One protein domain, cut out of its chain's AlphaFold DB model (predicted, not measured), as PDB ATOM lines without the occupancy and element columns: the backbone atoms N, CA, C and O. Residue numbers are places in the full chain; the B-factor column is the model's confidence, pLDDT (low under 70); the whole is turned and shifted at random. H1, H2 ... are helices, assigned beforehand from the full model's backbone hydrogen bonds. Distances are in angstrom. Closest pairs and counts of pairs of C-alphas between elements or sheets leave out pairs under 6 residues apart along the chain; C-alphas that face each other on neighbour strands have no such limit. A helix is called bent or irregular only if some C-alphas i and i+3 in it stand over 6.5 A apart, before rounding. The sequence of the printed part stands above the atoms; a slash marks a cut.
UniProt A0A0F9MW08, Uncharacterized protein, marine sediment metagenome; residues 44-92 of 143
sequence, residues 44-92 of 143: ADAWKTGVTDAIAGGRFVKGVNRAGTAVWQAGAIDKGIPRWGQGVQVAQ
ATOM      1  N   ALA A  44      -1.672  17.257 -13.187       97.25
ATOM      2  CA  ALA A  44      -0.639  16.233 -13.366       97.25
ATOM      3  C   ALA A  44      -0.450  15.325 -12.134       97.25
ATOM      4  O   ALA A  44      -0.385  14.103 -12.279       97.25
ATOM      5  N   ASP A  45      -0.437  15.895 -10.926       97.19
ATOM      6  CA  ASP A  45      -0.264  15.119  -9.690       97.19
ATOM      7  C   ASP A  45      -1.478  14.239  -9.380       97.19
ATOM      8  O   ASP A  45      -1.332  13.070  -9.019       97.19
ATOM      9  N   ALA A  46      -2.689  14.762  -9.584       97.31
ATOM     10  CA  ALA A  46      -3.915  13.987  -9.412       97.31
ATOM     11  C   ALA A  46      -3.974  12.809 -10.400       97.31
ATOM     12  O   ALA A  46      -4.333  11.691 -10.023       97.31
ATOM     13  N   TRP A  47      -3.572  13.042 -11.653       97.50
ATOM     14  CA  TRP A  47      -3.447  11.989 -12.659       97.50
ATOM     15  C   TRP A  47      -2.425  10.927 -12.243       97.50
ATOM     16  O   TRP A  47      -2.735   9.735 -12.294       97.50
ATOM     17  N   LYS A  48      -1.241  11.346 -11.778       97.94
ATOM     18  CA  LYS A  48      -0.177  10.441 -11.323       97.94
ATOM     19  C   LYS A  48      -0.674   9.514 -10.217       97.94
ATOM     20  O   LYS A  48      -0.555   8.299 -10.357       97.94
ATOM     21  N   THR A  49      -1.282  10.069  -9.171       97.94
ATOM     22  CA  THR A  49      -1.845   9.290  -8.057       97.94
ATOM     23  C   THR A  49      -2.870   8.272  -8.551       97.94
ATOM     24  O   THR A  49      -2.748   7.082  -8.269       97.94
ATOM     25  N   GLY A  50      -3.832   8.700  -9.378       97.62
ATOM     26  CA  GLY A  50      -4.865   7.804  -9.898       97.62
ATOM     27  C   GLY A  50      -4.316   6.661 -10.763       97.62
ATOM     28  O   GLY A  50      -4.814   5.534 -10.691       97.62
ATOM     29  N   VAL A  51      -3.278   6.919 -11.567       97.56
ATOM     30  CA  VAL A  51      -2.600   5.877 -12.356       97.56
ATOM     31  C   VAL A  51      -1.845   4.907 -11.449       97.56
ATOM     32  O   VAL A  51      -1.957   3.696 -11.649       97.56
ATOM     33  N   THR A  52      -1.134   5.398 -10.432       98.00
ATOM     34  CA  THR A  52      -0.448   4.546  -9.450       98.00
ATOM     35  C   THR A  52      -1.429   3.614  -8.739       98.00
ATOM     36  O   THR A  52      -1.190   2.407  -8.689       98.00
ATOM     37  N   ASP A  53      -2.575   4.125  -8.294       97.88
ATOM     38  CA  ASP A  53      -3.614   3.312  -7.654       97.88
ATOM     39  C   ASP A  53      -4.204   2.268  -8.612       97.88
ATOM     40  O   ASP A  53      -4.493   1.129  -8.230       97.88
ATOM     41  N   ALA A  54      -4.387   2.629  -9.885       97.69
ATOM     42  CA  ALA A  54      -4.876   1.705 -10.901       97.69
ATOM     43  C   ALA A  54      -3.877   0.573 -11.189       97.69
ATOM     44  O   ALA A  54      -4.302  -0.574 -11.376       97.69
ATOM     45  N   ILE A  55      -2.577   0.888 -11.201       97.88
ATOM     46  CA  ILE A  55      -1.488  -0.085 -11.329       97.88
ATOM     47  C   ILE A  55      -1.482  -1.013 -10.115       97.88
ATOM     48  O   ILE A  55      -1.582  -2.226 -10.294       97.88
ATOM     49  N   ALA A  56      -1.455  -0.458  -8.900       97.56
ATOM     50  CA  ALA A  56      -1.472  -1.233  -7.658       97.56
ATOM     51  C   ALA A  56      -2.701  -2.156  -7.577       97.56
ATOM     52  O   ALA A  56      -2.606  -3.313  -7.177       97.56
ATOM     53  N   GLY A  57      -3.862  -1.680  -8.039       97.50
ATOM     54  CA  GLY A  57      -5.094  -2.467  -8.098       97.50
ATOM     55  C   GLY A  57      -5.182  -3.471  -9.258       97.50
ATOM     56  O   GLY A  57      -6.198  -4.170  -9.373       97.50
ATOM     57  N   GLY A  58      -4.185  -3.527 -10.150       97.69
ATOM     58  CA  GLY A  58      -4.179  -4.385 -11.340       97.69
ATOM     59  C   GLY A  58      -5.336  -4.103 -12.306       97.69
ATOM     60  O   GLY A  58      -5.826  -5.013 -12.980       97.69
ATOM     61  N   ARG A  59      -5.842  -2.861 -12.344       97.94
ATOM     62  CA  ARG A  59      -7.097  -2.523 -13.042       97.94
ATOM     63  C   ARG A  59      -6.995  -2.692 -14.556       97.94
ATOM     64  O   ARG A  59      -7.978  -3.091 -15.175       97.94
ATOM     65  N   PHE A  60      -5.817  -2.452 -15.134       96.12
ATOM     66  CA  PHE A  60      -5.582  -2.616 -16.571       96.12
ATOM     67  C   PHE A  60      -5.807  -4.065 -17.022       96.12
ATOM     68  O   PHE A  60      -6.688  -4.319 -17.838       96.12
ATOM     69  N   VAL A  61      -5.085  -5.025 -16.430       96.88
ATOM     70  CA  VAL A  61      -5.190  -6.450 -16.798       96.88
ATOM     71  C   VAL A  61      -6.598  -6.984 -16.540       96.88
ATOM     72  O   VAL A  61      -7.160  -7.679 -17.381       96.88
ATOM     73  N   LYS A  62      -7.227  -6.592 -15.423       98.06
ATOM     74  CA  LYS A  62      -8.628  -6.942 -15.138       98.06
ATOM     75  C   LYS A  62      -9.582  -6.432 -16.223       98.06
ATOM     76  O   LYS A  62     -10.496  -7.153 -16.614       98.06
ATOM     77  N   GLY A  63      -9.376  -5.208 -16.708       96.88
ATOM     78  CA  GLY A  63     -10.152  -4.627 -17.803       96.88
ATOM     79  C   GLY A  63      -9.946  -5.361 -19.127       96.88
ATOM     80  O   GLY A  63     -10.926  -5.692 -19.791       96.88
ATOM     81  N   VAL A  64      -8.693  -5.679 -19.473       97.31
ATOM     82  CA  VAL A  64      -8.352  -6.456 -20.678       97.31
ATOM     83  C   VAL A  64      -9.012  -7.831 -20.638       97.31
ATOM     84  O   VAL A  64      -9.696  -8.199 -21.586       97.31
ATOM     85  N   ASN A  65      -8.894  -8.552 -19.522       97.62
ATOM     86  CA  ASN A  65      -9.498  -9.875 -19.368       97.62
ATOM     87  C   ASN A  65     -11.029  -9.826 -19.437       97.62
ATOM     88  O   ASN A  65     -11.647 -10.731 -19.985       97.62
ATOM     89  N   ARG A  66     -11.645  -8.761 -18.907       97.06
ATOM     90  CA  ARG A  66     -13.098  -8.558 -18.984       97.06
ATOM     91  C   ARG A  66     -13.575  -8.308 -20.415       97.06
ATOM     92  O   ARG A  66     -14.643  -8.782 -20.777       97.06
ATOM     93  N   ALA A  67     -12.832  -7.524 -21.191       96.75
ATOM     94  CA  ALA A  67     -13.194  -7.203 -22.569       96.75
ATOM     95  C   ALA A  67     -12.902  -8.373 -23.524       96.75
ATOM     96  O   ALA A  67     -13.715  -8.700 -24.387       96.75
ATOM     97  N   GLY A  68     -11.736  -9.001 -23.368       97.44
ATOM     98  CA  GLY A  68     -11.234 -10.025 -24.276       97.44
ATOM     99  C   GLY A  68     -10.986  -9.509 -25.699       97.44
ATOM    100  O   GLY A  68     -11.178  -8.335 -26.028       97.44
ATOM    101  N   THR A  69     -10.563 -10.422 -26.571       97.94
ATOM    102  CA  THR A  69     -10.248 -10.113 -27.975       97.94
ATOM    103  C   THR A  69     -11.472  -9.636 -28.757       97.94
ATOM    104  O   THR A  69     -11.357  -8.718 -29.565       97.94
ATOM    105  N   ALA A  70     -12.651 -10.205 -28.493       97.38
ATOM    106  CA  ALA A  70     -13.864  -9.931 -29.265       97.38
ATOM    107  C   ALA A  70     -14.323  -8.467 -29.159       97.38
ATOM    108  O   ALA A  70     -14.625  -7.835 -30.171       97.38
ATOM    109  N   VAL A  71     -14.320  -7.892 -27.949       97.44
ATOM    110  CA  VAL A  71     -14.714  -6.486 -27.745       97.44
ATOM    111  C   VAL A  71     -13.728  -5.536 -28.426       97.44
ATOM    112  O   VAL A  71     -14.142  -4.528 -29.004       97.44
ATOM    113  N   TRP A  72     -12.431  -5.856 -28.398       96.75
ATOM    114  CA  TRP A  72     -11.426  -5.087 -29.133       96.75
ATOM    115  C   TRP A  72     -11.646  -5.171 -30.649       96.75
ATOM    116  O   TRP A  72     -11.673  -4.126 -31.299       96.75
ATOM    117  N   GLN A  73     -11.860  -6.371 -31.200       98.12
ATOM    118  CA  GLN A  73     -12.098  -6.568 -32.634       98.12
ATOM    119  C   GLN A  73     -13.317  -5.781 -33.115       98.12
ATOM    120  O   GLN A  73     -13.196  -5.007 -34.060       98.12
ATOM    121  N   ALA A  74     -14.454  -5.902 -32.423       97.88
ATOM    122  CA  ALA A  74     -15.659  -5.142 -32.751       97.88
ATOM    123  C   ALA A  74     -15.397  -3.627 -32.692       97.88
ATOM    124  O   ALA A  74     -15.710  -2.888 -33.619       97.88
ATOM    125  N   GLY A  75     -14.718  -3.142 -31.645       97.06
ATOM    126  CA  GLY A  75     -14.357  -1.728 -31.536       97.06
ATOM    127  C   GLY A  75     -13.448  -1.229 -32.666       97.06
ATOM    128  O   GLY A  75     -13.646  -0.117 -33.163       97.06
ATOM    129  N   ALA A  76     -12.466  -2.031 -33.073       97.25
ATOM    130  CA  ALA A  76     -11.547  -1.701 -34.156       97.25
ATOM    131  C   ALA A  76     -12.248  -1.697 -35.522       97.25
ATOM    132  O   ALA A  76     -12.023  -0.781 -36.310       97.25
ATOM    133  N   ILE A  77     -13.122  -2.671 -35.781       97.81
ATOM    134  CA  ILE A  77     -13.851  -2.798 -37.046       97.81
ATOM    135  C   ILE A  77     -14.935  -1.721 -37.153       97.81
ATOM    136  O   ILE A  77     -14.922  -0.935 -38.096       97.81
ATOM    137  N   ASP A  78     -15.811  -1.612 -36.156       97.25
ATOM    138  CA  ASP A  78     -17.025  -0.793 -36.259       97.25
ATOM    139  C   ASP A  78     -16.747   0.706 -36.096       97.25
ATOM    140  O   ASP A  78     -17.467   1.550 -36.626       97.25
ATOM    141  N   LYS A  79     -15.706   1.065 -35.332       96.06
ATOM    142  CA  LYS A  79     -15.349   2.470 -35.056       96.06
ATOM    143  C   LYS A  79     -13.995   2.852 -35.629       96.06
ATOM    144  O   LYS A  79     -13.850   3.963 -36.131       96.06
ATOM    145  N   GLY A  80     -13.003   1.971 -35.513       95.94
ATOM    146  CA  GLY A  80     -11.630   2.250 -35.927       95.94
ATOM    147  C   GLY A  80     -11.503   2.427 -37.436       95.94
ATOM    148  O   GLY A  80     -11.104   3.503 -37.874       95.94
ATOM    149  N   ILE A  81     -11.889   1.417 -38.222       96.69
ATOM    150  CA  ILE A  81     -11.755   1.434 -39.689       96.69
ATOM    151  C   ILE A  81     -12.449   2.660 -40.314       96.69
ATOM    152  O   ILE A  81     -11.775   3.383 -41.051       96.69
ATOM    153  N   PRO A  82     -13.719   2.990 -39.985       96.69
ATOM    154  CA  PRO A  82     -14.380   4.157 -40.572       96.69
ATOM    155  C   PRO A  82     -13.706   5.493 -40.232       96.69
ATOM    156  O   PRO A  82     -13.714   6.415 -41.044       96.69
ATOM    157  N   ARG A  83     -13.115   5.620 -39.035       96.56
ATOM    158  CA  ARG A  83     -12.507   6.876 -38.556       96.56
ATOM    159  C   ARG A  83     -11.042   7.028 -38.951       96.56
ATOM    160  O   ARG A  83     -10.544   8.150 -38.986       96.56
ATOM    161  N   TRP A  84     -10.343   5.924 -39.218       95.81
ATOM    162  CA  TRP A  84      -8.892   5.918 -39.398       95.81
ATOM    163  C   TRP A  84      -8.450   6.766 -40.594       95.81
ATOM    164  O   TRP A  84      -7.633   7.667 -40.422       95.81
ATOM    165  N   GLY A  85      -9.037   6.549 -41.776       96.44
ATOM    166  CA  GLY A  85      -8.667   7.292 -42.986       96.44
ATOM    167  C   GLY A  85      -8.891   8.802 -42.854       96.44
ATOM    168  O   GLY A  85      -7.982   9.589 -43.114       96.44
ATOM    169  N   GLN A  86     -10.069   9.208 -42.364       95.88
ATOM    170  CA  GLN A  86     -10.394  10.620 -42.120       95.88
ATOM    171  C   GLN A  86      -9.453  11.248 -41.085       95.88
ATOM    172  O   GLN A  86      -8.952  12.353 -41.284       95.88
ATOM    173  N   GLY A  87      -9.169  10.531 -39.994       96.19
ATOM    174  CA  GLY A  87      -8.247  10.991 -38.958       96.19
ATOM    175  C   GLY A  87      -6.826  11.208 -39.484       96.19
ATOM    176  O   GLY A  87      -6.201  12.210 -39.141       96.19
ATOM    177  N   VAL A  88      -6.330  10.312 -40.347       96.88
ATOM    178  CA  VAL A  88      -5.014  10.451 -40.996       96.88
ATOM    179  C   VAL A  88      -4.974  11.677 -41.906       96.88
ATOM    180  O   VAL A  88      -4.022  12.448 -41.829       96.88
ATOM    181  N   GLN A  89      -6.014  11.901 -42.713       96.94
ATOM    182  CA  GLN A  89      -6.102  13.077 -43.587       96.94
ATOM    183  C   GLN A  89      -6.102  14.386 -42.787       96.94
ATOM    184  O   GLN A  89      -5.320  15.287 -43.078       96.94
ATOM    185  N   VAL A  90      -6.910  14.473 -41.724       97.50
ATOM    186  CA  VAL A  90      -6.937  15.645 -40.827       97.50
ATOM    187  C   VAL A  90      -5.575  15.881 -40.161       97.50
ATOM    188  O   VAL A  90      -5.190  17.023 -39.917       97.50
ATOM    189  N   ALA A  91      -4.826  14.817 -39.874       96.88
ATOM    190  CA  ALA A  91      -3.527  14.899 -39.219       96.88
ATOM    191  C   ALA A  91      -2.347  15.193 -40.167       96.88
ATOM    192  O   ALA A  91      -1.228  15.340 -39.673       96.88
ATOM    193  N   GLN A  92      -2.558  15.294 -41.486       97.38
ATOM    194  CA  GLN A  92      -1.477  15.414 -42.476       97.38
ATOM    195  C   GLN A  92      -0.515  16.577 -42.181       97.38
ATOM    196  O   GLN A  92       0.690  16.356 -42.063       97.38
TER     197      GLN A  92
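Overview. This is residues 44 to 92 of the 143 residues of an uncharacterized protein of marine sediment metagenome (UniProt A0A0F9MW08). The long bent helix H2 and the shorter helix H1 make an open, flat U with an empty middle: H2a forms the floor next to H1, H2b continues along the floor and on into one side, and H1 is the other side. The two ends of the printed part lie at the open mouth, 29.1 A apart between C-alphas 44 and 92. The printed part has 49 residues with two named helices, H1 then H2, and no named strand, and its class is all helix. It is extended, with a radius of gyration of the C-alphas of 15.7 A and spans of 37 by 29 by 10 A.

Arrangement. Look first at H2, residues 59 to 90, assigned as one helix by its hydrogen bonds but bent: C-alphas 66 and 69 are 9.6 A apart. Its arms, H2a at residues 59 to 66 and H2b at residues 69 to 90, stand at a steep tilt of 68 degrees, only just short of about perpendicular. H2b is irregular, with C-alphas 82 and 85 lying 6.9 A apart, and has a kink of 52 degrees near residue 82. Before H2 comes H1, residues 44 to 56, close to H2a but not clearly touching it; their closest C-alphas, those of Ala 54 and Phe 60, are 7.2 A apart. H1 and H2a run the same way at a steep tilt of 54 degrees. H1 and H2b are apart. Every O i to N i+4 pair is within hydrogen-bond range in H1 and H2a, and 14 of 18 are in H2b.

Along the chain. Find C-alpha 69 at (-10.248, -10.113, -27.975); from there H2b runs 29.0 A to C-alpha 90 at (-6.937, 15.645, -40.827). H2a measures 10.4 A. H1 begins at C-alpha 44, at (-0.639, 16.233, -13.366), and runs 18.4 A to C-alpha 56.

Size, cuts and confidence. The two C-alphas farthest apart, those of Ala 56 and Gln 89, are 39.0 A from each other. The link from H1 to H2 is tight, with 2 residues. The printed part has no cut, and no printed residue is under 70 in pLDDT.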